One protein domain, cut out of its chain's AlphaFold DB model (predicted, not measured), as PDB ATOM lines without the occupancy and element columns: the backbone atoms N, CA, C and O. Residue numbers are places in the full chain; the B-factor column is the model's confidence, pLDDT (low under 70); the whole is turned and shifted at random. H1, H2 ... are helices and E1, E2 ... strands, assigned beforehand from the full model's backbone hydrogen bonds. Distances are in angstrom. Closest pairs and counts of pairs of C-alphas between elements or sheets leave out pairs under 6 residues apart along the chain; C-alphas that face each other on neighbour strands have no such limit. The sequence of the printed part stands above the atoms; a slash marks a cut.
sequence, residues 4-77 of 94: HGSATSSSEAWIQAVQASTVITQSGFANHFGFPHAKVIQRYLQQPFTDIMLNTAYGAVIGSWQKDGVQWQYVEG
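This is residues 4 to 77 of the 94 residues of an uncharacterized protein of Zetaproteobacteria bacterium CG_4_10_14_0_8_um_filter_49_80 (UniProt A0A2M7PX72). A flat model with three parts in a row: two short helices, H1 and H2, at one end, a small parallel pair of strands, E1 and E2, in the middle, and a longer two-stranded hairpin, E3 and E4, at the other end. The unnamed stretch of residues 26 to 37 makes a wide loop that leads from E1 back to H2. The printed part has 74 residues, with two named helices and four named strands in the order H1, E1, H2, E2, E3, E4; the sheet E1, E2 is parallel and the sheet E3, E4 antiparallel. The class is mixed, helices and strands. The whole is compact, with a radius of gyration of the C-alphas of 12.9 A, and spans 34 by 31 by 16 A.

H1, residues 12 to 18, and H2, residues 38 to 45, only just touch, with 3 pairs of C-alphas within 8 A; the closest are those of Glu 12 and Arg 43, 6.5 A apart. They run the same way at a steep tilt of 43 degrees. In both helices every O i to N i+4 pair is within hydrogen-bond range. E1, residues 22 to 25, and E2, residues 52 to 55, are parallel neighbours at 14 degrees, with N 23 and O 52 at 2.8 A and N 54 and O 23 at 2.9 A. E1, H2 and E2 form a strand-helix-strand unit, two parallel neighbour strands with a helix between them along the chain, and its crossover is right-handed. H2 and E2 are near each other, with 5 pairs of C-alphas within 10 A. E3, residues 59 to 66, and E4, residues 69 to 76, form a hairpin, antiparallel at 159 degrees, with N 62 and O 73 at 2.9 A and N 71 and O 64 at 3.0 A. The closest C-alphas of E2 and E3 are those of Leu 54 and Val 61, 7.3 A apart; those of E2 and E4 are Leu 54 and Tyr 74, 7.6 A apart. H1 is apart from E2, E3 and E4, and H2 is apart from E3 and E4.

H1 begins at C-alpha 12, (74.337, 181.601, 61.842), and is 10.0 A long. E1 is 10.0 A, H2 10.5 A and E2 10.3 A long; C-alpha 52 stands at (84.672, 181.061, 75.767). E3 is 22.5 A long and E4 22.6 A, ending at C-alpha 76, (91.961, 168.351, 81.874).

The two C-alphas farthest apart are those of His 32 and Lys 67, 39.4 A. The printed part, residues 4 to 77, has no cut. The link from E1 to H2 is long, with 12 residues. The mean pLDDT of the printed part is 92.7, and residue 77 is under 70.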
ATOM      1  N   HIS A   4      75.816 168.402  69.471       95.38
ATOM      2  CA  HIS A   4      77.270 168.176  69.430       95.38
ATOM      3  C   HIS A   4      78.072 169.133  68.515       95.38
ATOM      4  O   HIS A   4      79.275 168.969  68.360       95.38
ATOM      5  N   GLY A   5      77.443 170.166  67.944       95.81
ATOM      6  CA  GLY A   5      78.035 171.035  66.925       95.81
ATOM      7  C   GLY A   5      77.715 170.613  65.490       95.81
ATOM      8  O   GLY A   5      78.541 170.796  64.592       95.81
ATOM      9  N   SER A   6      76.519 170.064  65.258       96.19
ATOM     10  CA  SER A   6      75.980 169.834  63.916       96.19
ATOM     11  C   SER A   6      75.758 171.145  63.157       96.19
ATOM     12  O   SER A   6      75.254 172.129  63.707       96.19
ATOM     13  N   ALA A   7      76.073 171.142  61.859       95.44
ATOM     14  CA  ALA A   7      75.935 172.306  60.983       95.44
ATOM     15  C   ALA A   7      74.477 172.693  60.702       95.44
ATOM     16  O   ALA A   7      74.213 173.873  60.457       95.44
ATOM     17  N   THR A   8      73.553 171.727  60.745       95.31
ATOM     18  CA  THR A   8      72.116 171.950  60.516       95.31
ATOM     19  C   THR A   8      71.408 172.501  61.751       95.31
ATOM     20  O   THR A   8      70.438 173.236  61.611       95.31
ATOM     21  N   SER A   9      71.920 172.214  62.952       96.12
ATOM     22  CA  SER A   9      71.384 172.737  64.219       96.12
ATOM     23  C   SER A   9      72.111 173.993  64.715       96.12
ATOM     24  O   SER A   9      71.620 174.662  65.616       96.12
ATOM     25  N   SER A  10      73.270 174.325  64.136       97.19
ATOM     26  CA  SER A  10      74.100 175.480  64.517       97.19
ATOM     27  C   SER A  10      74.191 176.490  63.367       97.19
ATOM     28  O   SER A  10      75.274 176.755  62.830       97.19
ATOM     29  N   SER A  11      73.038 176.988  62.917       97.62
ATOM     30  CA  SER A  11      72.957 178.016  61.872       97.62
ATOM     31  C   SER A  11      73.460 179.371  62.384       97.62
ATOM     32  O   SER A  11      73.410 179.650  63.579       97.62
ATOM     33  N   GLU A  12      73.926 180.233  61.481       97.62
ATOM     34  CA  GLU A  12      74.337 181.601  61.842       97.62
ATOM     35  C   GLU A  12      73.192 182.399  62.466       97.62
ATOM     36  O   GLU A  12      73.396 183.033  63.494       97.62
ATOM     37  N   ALA A  13      71.978 182.287  61.916       98.00
ATOM     38  CA  ALA A  13      70.799 182.953  62.466       98.00
ATOM     39  C   ALA A  13      70.520 182.541  63.922       98.00
ATOM     40  O   ALA A  13      70.224 183.390  64.757       98.00
ATOM     41  N   TRP A  14      70.662 181.251  64.253       97.25
ATOM     42  CA  TRP A  14      70.516 180.779  65.632       97.25
ATOM     43  C   TRP A  14      71.607 181.347  66.546       97.25
ATOM     44  O   TRP A  14      71.319 181.836  67.636       97.25
ATOM     45  N   ILE A  15      72.859 181.319  66.090       98.06
ATOM     46  CA  ILE A  15      74.007 181.830  66.848       98.06
ATOM     47  C   ILE A  15      73.842 183.330  67.144       98.06
ATOM     48  O   ILE A  15      74.032 183.750  68.284       98.06
ATOM     49  N   GLN A  16      73.426 184.115  66.148       98.12
ATOM     50  CA  GLN A  16      73.173 185.553  66.279       98.12
ATOM     51  C   GLN A  16      71.966 185.887  67.156       98.12
ATOM     52  O   GLN A  16      71.956 186.943  67.783       98.12
ATOM     53  N   ALA A  17      70.954 185.018  67.202       98.12
ATOM     54  CA  ALA A  17      69.789 185.212  68.058       98.12
ATOM     55  C   ALA A  17      70.105 184.938  69.536       98.12
ATOM     56  O   ALA A  17      69.601 185.636  70.410       98.12
ATOM     57  N   VAL A  18      70.933 183.927  69.821       97.31
ATOM     58  CA  VAL A  18      71.274 183.534  71.199       97.31
ATOM     59  C   VAL A  18      72.363 184.421  71.802       97.31
ATOM     60  O   VAL A  18      72.339 184.660  73.005       97.31
ATOM     61  N   GLN A  19      73.325 184.877  70.996       97.88
ATOM     62  CA  GLN A  19      74.451 185.709  71.440       97.88
ATOM     63  C   GLN A  19      75.193 185.159  72.672       97.88
ATOM     64  O   GLN A  19      75.498 185.882  73.615       97.88
ATOM     65  N   ALA A  20      75.452 183.849  72.694       96.69
ATOM     66  CA  ALA A  20      76.082 183.213  73.848       96.69
ATOM     67  C   ALA A  20      77.549 183.647  74.018       96.69
ATOM     68  O   ALA A  20      78.354 183.446  73.107       96.69
ATOM     69  N   SER A  21      77.897 184.116  75.221       95.75
ATOM     70  CA  SER A  21      79.284 184.382  75.639       95.75
ATOM     71  C   SER A  21      80.091 183.126  75.916       95.75
ATOM     72  O   SER A  21      81.293 183.083  75.667       95.75
ATOM     73  N   THR A  22      79.433 182.061  76.376       96.19
ATOM     74  CA  THR A  22      80.060 180.752  76.571       96.19
ATOM     75  C   THR A  22      79.384 179.687  75.722       96.19
ATOM     76  O   THR A  22      78.166 179.509  75.751       96.19
ATOM     77  N   VAL A  23      80.194 178.917  75.000       96.81
ATOM     78  CA  VAL A  23      79.752 177.855  74.102       96.81
ATOM     79  C   VAL A  23      80.409 176.544  74.514       96.81
ATOM     80  O   VAL A  23      81.605 176.339  74.330       96.81
ATOM     81  N   ILE A  24      79.612 175.616  75.042       95.62
ATOM     82  CA  ILE A  24      80.098 174.301  75.479       95.62
ATOM     83  C   ILE A  24      79.696 173.242  74.460       95.62
ATOM     84  O   ILE A  24      78.512 173.076  74.158       95.62
ATOM     85  N   THR A  25      80.663 172.508  73.929       94.06
ATOM     86  CA  THR A  25      80.430 171.355  73.064       94.06
ATOM     87  C   THR A  25      80.507 170.081  73.878       94.06
ATOM     88  O   THR A  25      81.567 169.713  74.374       94.06
ATOM     89  N   GLN A  26      79.386 169.376  73.970       92.31
ATOM     90  CA  GLN A  26      79.403 167.990  74.407       92.31
ATOM     91  C   GLN A  26      79.830 167.141  73.206       92.31
ATOM     92  O   GLN A  26      79.044 166.980  72.279       92.31
ATOM     93  N   SER A  27      81.051 166.620  73.177       87.88
ATOM     94  CA  SER A  27      81.469 165.636  72.171       87.88
ATOM     95  C   SER A  27      82.398 164.591  72.781       87.88
ATOM     96  O   SER A  27      82.979 164.821  73.842       87.88
ATOM     97  N   GLY A  28      82.478 163.423  72.144       83.62
ATOM     98  CA  GLY A  28      83.406 162.360  72.531       83.62
ATOM     99  C   GLY A  28      84.775 162.531  71.874       83.62
ATOM    100  O   GLY A  28      84.869 163.033  70.746       83.62
ATOM    101  N   PHE A  29      85.827 162.074  72.560       82.56
ATOM    102  CA  PHE A  29      87.165 161.962  71.980       82.56
ATOM    103  C   PHE A  29      87.117 161.140  70.690       82.56
ATOM    104  O   PHE A  29      86.509 160.070  70.667       82.56
ATOM    105  N   ALA A  30      87.758 161.637  69.629       81.25
ATOM    106  CA  ALA A  30      87.811 160.972  68.326       81.25
ATOM    107  C   ALA A  30      86.433 160.519  67.792       81.25
ATOM    108  O   ALA A  30      86.328 159.473  67.151       81.25
ATOM    109  N   ASN A  31      85.364 161.287  68.059       81.81
ATOM    110  CA  ASN A  31      84.041 160.939  67.541       81.81
ATOM    111  C   ASN A  31      84.080 160.794  66.008       81.81
ATOM    112  O   ASN A  31      84.593 161.658  65.295       81.81
ATOM    113  N   HIS A  32      83.504 159.705  65.497       86.06
ATOM    114  CA  HIS A  32      83.598 159.365  64.076       86.06
ATOM    115  C   HIS A  32      82.789 160.295  63.159       86.06
ATOM    116  O   HIS A  32      82.991 160.287  61.950       86.06
ATOM    117  N   PHE A  33      81.873 161.097  63.715       88.44
ATOM    118  CA  PHE A  33      81.057 162.042  62.951       88.44
ATOM    119  C   PHE A  33      81.794 163.354  62.647       88.44
ATOM    120  O   PHE A  33      81.312 164.162  61.853       88.44
ATOM    121  N   GLY A  34      82.951 163.591  63.276       88.94
ATOM    122  CA  GLY A  34      83.707 164.830  63.111       88.94
ATOM    123  C   GLY A  34      82.997 166.047  63.711       88.94
ATOM    124  O   GLY A  34      83.051 167.138  63.136       88.94
ATOM    125  N   PHE A  35      82.295 165.859  64.832       92.25
ATOM    126  CA  PHE A  35      81.690 166.938  65.609       92.25
ATOM    127  C   PHE A  35      82.673 167.554  66.630       92.25
ATOM    128  O   PHE A  35      83.545 166.850  67.134       92.25
ATOM    129  N   PRO A  36      82.530 168.840  66.993       94.62
ATOM    130  CA  PRO A  36      81.744 169.837  66.273       94.62
ATOM    131  C   PRO A  36      82.328 170.041  64.870       94.62
ATOM    132  O   PRO A  36      83.543 170.012  64.686       94.62
ATOM    133  N   HIS A  37      81.476 170.250  63.865       95.12
ATOM    134  CA  HIS A  37      81.982 170.459  62.509       95.12
ATOM    135  C   HIS A  37      82.825 171.735  62.435       95.12
ATOM    136  O   HIS A  37      82.443 172.769  62.984       95.12
ATOM    137  N   ALA A  38      83.915 171.701  61.662       95.38
ATOM    138  CA  ALA A  38      84.815 172.846  61.499       95.38
ATOM    139  C   ALA A  38      84.071 174.137  61.104       95.38
ATOM    140  O   ALA A  38      84.344 175.201  61.653       95.38
ATOM    141  N   LYS A  39      83.059 174.047  60.228       96.75
ATOM    142  CA  LYS A  39      82.230 175.202  59.839       96.75
ATOM    143  C   LYS A  39      81.440 175.799  61.013       96.75
ATOM    144  O   LYS A  39      81.243 177.007  61.052       96.75
ATOM    145  N   VAL A  40      81.000 174.983  61.971       97.19
ATOM    146  CA  VAL A  40      80.304 175.458  63.181       97.19
ATOM    147  C   VAL A  40      81.272 176.163  64.120       97.19
ATOM    148  O   VAL A  40      80.943 177.240  64.607       97.19
ATOM    149  N   ILE A  41      82.474 175.610  64.315       96.75
ATOM    150  CA  ILE A  41      83.537 176.278  65.081       96.75
ATOM    151  C   ILE A  41      83.809 177.661  64.482       96.75
ATOM    152  O   ILE A  41      83.764 178.654  65.198       96.75
ATOM    153  N   GLN A  42      84.003 177.736  63.161       97.69
ATOM    154  CA  GLN A  42      84.251 179.004  62.476       97.69
ATOM    155  C   GLN A  42      83.114 180.008  62.677       97.69
ATOM    156  O   GLN A  42      83.382 181.156  62.998       97.69
ATOM    157  N   ARG A  43      81.845 179.591  62.573       97.75
ATOM    158  CA  ARG A  43      80.706 180.491  62.822       97.75
ATOM    159  C   ARG A  43      80.762 181.147  64.195       97.75
ATOM    160  O   ARG A  43      80.524 182.346  64.273       97.75
ATOM    161  N   TYR A  44      81.068 180.377  65.239       97.81
ATOM    162  CA  TYR A  44      81.194 180.896  66.602       97.81
ATOM    163  C   TYR A  44      82.430 181.789  66.772       97.81
ATOM    164  O   TYR A  44      82.305 182.860  67.351       97.81
ATOM    165  N   LEU A  45      83.583 181.417  66.201       96.31
ATOM    166  CA  LEU A  45      84.808 182.235  66.250       96.31
ATOM    167  C   LEU A  45      84.670 183.598  65.552       96.31
ATOM    168  O   LEU A  45      85.411 184.518  65.873       96.31
ATOM    169  N   GLN A  46      83.746 183.736  64.597       97.19
ATOM    170  CA  GLN A  46      83.466 185.013  63.929       97.19
ATOM    171  C   GLN A  46      82.494 185.916  64.707       97.19
ATOM    172  O   GLN A  46      82.195 187.016  64.245       97.19
ATOM    173  N   GLN A  47      81.954 185.472  65.847       97.88
ATOM    174  CA  GLN A  47      81.025 186.291  66.621       97.88
ATOM    175  C   GLN A  47      81.763 187.153  67.648       97.88
ATOM    176  O   GLN A  47      82.546 186.620  68.431       97.88
ATOM    177  N   PRO A  48      81.450 188.457  67.741       97.75
ATOM    178  CA  PRO A  48      82.101 189.352  68.697       97.75
ATOM    179  C   PRO A  48      81.666 189.114  70.149       97.75
ATOM    180  O   PRO A  48      82.285 189.640  71.062       97.75
ATOM    181  N   PHE A  49      80.581 188.367  70.357       97.38
ATOM    182  CA  PHE A  49      80.008 188.079  71.669       97.38
ATOM    183  C   PHE A  49      80.377 186.692  72.194       97.38
ATOM    184  O   PHE A  49      79.851 186.315  73.225       97.38
ATOM    185  N   THR A  50      81.171 185.885  71.478       97.38
ATOM    186  CA  THR A  50      81.595 184.554  71.940       97.38
ATOM    187  C   THR A  50      82.988 184.648  72.553       97.38
ATOM    188  O   THR A  50      83.971 184.777  71.831       97.38
ATOM    189  N   ASP A  51      83.068 184.534  73.877       95.06
ATOM    190  CA  ASP A  51      84.316 184.696  74.629       95.06
ATOM    191  C   ASP A  51      84.992 183.353  74.916       95.06
ATOM    192  O   ASP A  51      86.212 183.210  74.842       95.06
ATOM    193  N   ILE A  52      84.188 182.347  75.268       94.56
ATOM    194  CA  ILE A  52      84.672 181.061  75.767       94.56
ATOM    195  C   ILE A  52      84.081 179.932  74.928       94.56
ATOM    196  O   ILE A  52      82.863 179.796  74.797       94.56
ATOM    197  N   MET A  53      84.951 179.056  74.424       94.50
ATOM    198  CA  MET A  53      84.564 177.809  73.766       94.50
ATOM    199  C   MET A  53      85.203 176.617  74.479       94.50
ATOM    200  O   MET A  53      86.423 176.512  74.551       94.50
ATOM    201  N   LEU A  54      84.378 175.702  74.987       93.38
ATOM    202  CA  LEU A  54      84.817 174.511  75.720       93.38
ATOM    203  C   LEU A  54      84.359 173.241  75.005       93.38
ATOM    204  O   LEU A  54      83.317 173.230  74.347       93.38
ATOM    205  N   ASN A  55      85.109 172.149  75.153       90.81
ATOM    206  CA  ASN A  55      84.755 170.860  74.568       90.81
ATOM    207  C   ASN A  55      85.038 169.712  75.541       90.81
ATOM    208  O   ASN A  55      86.164 169.544  75.992       90.81
ATOM    209  N   THR A  56      84.035 168.881  75.809       90.25
ATOM    210  CA  THR A  56      84.164 167.708  76.687       90.25
ATOM    211  C   THR A  56      84.932 166.541  76.056       90.25
ATOM    212  O   THR A  56      85.115 165.516  76.702       90.25
ATOM    213  N   ALA A  57      85.380 166.648  74.800       86.12
ATOM    214  CA  ALA A  57      86.135 165.582  74.137       86.12
ATOM    215  C   ALA A  57      87.470 165.260  74.823       86.12
ATOM    216  O   ALA A  57      87.994 164.168  74.623       86.12
ATOM    217  N   TYR A  58      88.025 166.188  75.605       80.19
ATOM    218  CA  TYR A  58      89.348 166.040  76.220       80.19
ATOM    219  C   TYR A  58      89.330 166.222  77.747       80.19
ATOM    220  O   TYR A  58      90.388 166.370  78.358       80.19
ATOM    221  N   GLY A  59      88.149 166.243  78.370       84.69
ATOM    222  CA  GLY A  59      88.008 166.577  79.785       84.69
ATOM    223  C   GLY A  59      86.560 166.807  80.210       84.69
ATOM    224  O   GLY A  59      85.619 166.459  79.496       84.69
ATOM    225  N   ALA A  60      86.380 167.423  81.376       87.94
ATOM    226  CA  ALA A  60      85.070 167.825  81.883       87.94
ATOM    227  C   ALA A  60      84.938 169.349  81.953       87.94
ATOM    228  O   ALA A  60      85.908 170.066  82.186       87.94
ATOM    229  N   VAL A  61      83.709 169.835  81.783       91.00
ATOM    230  CA  VAL A  61      83.340 171.230  82.038       91.00
ATOM    231  C   VAL A  61      82.472 171.247  83.285       91.00
ATOM    232  O   VAL A  61      81.394 170.653  83.291       91.00
ATOM    233  N   ILE A  62      82.946 171.911  84.334       91.44
ATOM    234  CA  ILE A  62      82.217 172.101  85.585       91.44
ATOM    235  C   ILE A  62      81.759 173.549  85.649       91.44
ATOM    236  O   ILE A  62      82.501 174.475  85.330       91.44
ATOM    237  N   GLY A  63      80.509 173.723  86.050       92.88
ATOM    238  CA  GLY A  63      79.863 175.009  86.144       92.88
ATOM    239  C   GLY A  63      79.406 175.288  87.571       92.88
ATOM    240  O   GLY A  63      78.664 174.490  88.134       92.88
ATOM    241  N   SER A  64      79.846 176.405  88.151       94.19
ATOM    242  CA  SER A  64      79.461 176.837  89.504       94.19
ATOM    243  C   SER A  64      78.687 178.146  89.441       94.19
ATOM    244  O   SER A  64      79.213 179.162  88.981       94.19
ATOM    245  N   TRP A  65      77.408 178.109  89.824       93.31
ATOM    246  CA  TRP A  65      76.524 179.268  89.698       93.31
ATOM    247  C   TRP A  65      76.777 180.193  90.883       93.31
ATOM    248  O   TRP A  65      76.757 179.769  92.037       93.31
ATOM    249  N   GLN A  66      77.020 181.460  90.587       91.56
ATOM    250  CA  GLN A  66      77.272 182.518  91.551       91.56
ATOM    251  C   GLN A  66      76.284 183.661  91.314       91.56
ATOM    252  O   GLN A  66      75.573 183.696  90.310       91.56
ATOM    253  N   LYS A  67      76.239 184.615  92.248       92.56
ATOM    254  CA  LYS A  67      75.327 185.765  92.163       92.56
ATOM    255  C   LYS A  67      75.511 186.571  90.870       92.56
ATOM    256  O   LYS A  67      74.523 187.027  90.304       92.56
ATOM    257  N   ASP A  68      76.751 186.681  90.398       90.81
ATOM    258  CA  ASP A  68      77.121 187.530  89.259       90.81
ATOM    259  C   ASP A  68      77.330 186.736  87.955       90.81
ATOM    260  O   ASP A  68      77.814 187.277  86.964       90.81
ATOM    261  N   GLY A  69      76.968 185.447  87.933       89.75
ATOM    262  CA  GLY A  69      77.041 184.613  86.735       89.75
ATOM    263  C   GLY A  69      77.542 183.199  87.000       89.75
ATOM    264  O   GLY A  69      77.426 182.663  88.099       89.75
ATOM    265  N   VAL A  70      78.096 182.575  85.964       93.56
ATOM    266  CA  VAL A  70      78.633 181.216  86.033       93.56
ATOM    267  C   VAL A  70      80.152 181.255  85.982       93.56
ATOM    268  O   VAL A  70      80.722 181.806  85.043       93.56
ATOM    269  N   GLN A  71      80.802 180.618  86.954       92.25
ATOM    270  CA  GLN A  71      82.223 180.297  86.864       92.25
ATOM    271  C   GLN A  71      82.393 178.929  86.204       92.25
ATOM    272  O   GLN A  71      81.859 177.925  86.689       92.25
ATOM    273  N   TRP A  72      83.130 178.901  85.095       92.56
ATOM    274  CA  TRP A  72      83.443 177.683  84.356       92.56
ATOM    275  C   TRP A  72      84.840 177.191  84.714       92.56
ATOM    276  O   TRP A  72      85.811 177.938  84.628       92.56
ATOM    277  N   GLN A  73      84.945 175.912  85.051       91.69
ATOM    278  CA  GLN A  73      86.212 175.221  85.232       91.69
ATOM    279  C   GLN A  73      86.327 174.112  84.190       91.69
ATOM    280  O   GLN A  73      85.446 173.259  84.072       91.69
ATOM    281  N   TYR A  74      87.432 174.116  83.447       89.25
ATOM    282  CA  TYR A  74      87.800 172.993  82.598       89.25
ATOM    283  C   TYR A  74      88.728 172.058  83.373       89.25
ATOM    284  O   TYR A  74      89.727 172.496  83.940       89.25
ATOM    285  N   VAL A  75      88.377 170.776  83.424       88.44
ATOM    286  CA  VAL A  75      89.175 169.738  84.079       88.44
ATOM    287  C   VAL A  75      89.823 168.889  82.996       88.44
ATOM    288  O   VAL A  75      89.160 168.073  82.351       88.44
ATOM    289  N   GLU A  76      91.118 169.117  82.792       78.94
ATOM    290  CA  GLU A  76      91.961 168.351  81.874       78.94
ATOM    291  C   GLU A  76      92.255 166.941  82.409       78.94
ATOM    292  O   GLU A  76      92.135 166.661  83.601       78.94
ATOM    293  N   GLY A  77      92.694 166.042  81.526       64.88
ATOM    294  CA  GLY A  77      93.370 164.816  81.958       64.88
ATOM    295  C   GLY A  77      92.466 163.703  82.487       64.88
ATOM    296  O   GLY A  77      92.973 162.754  83.083       64.88
TER     297      GLY A  77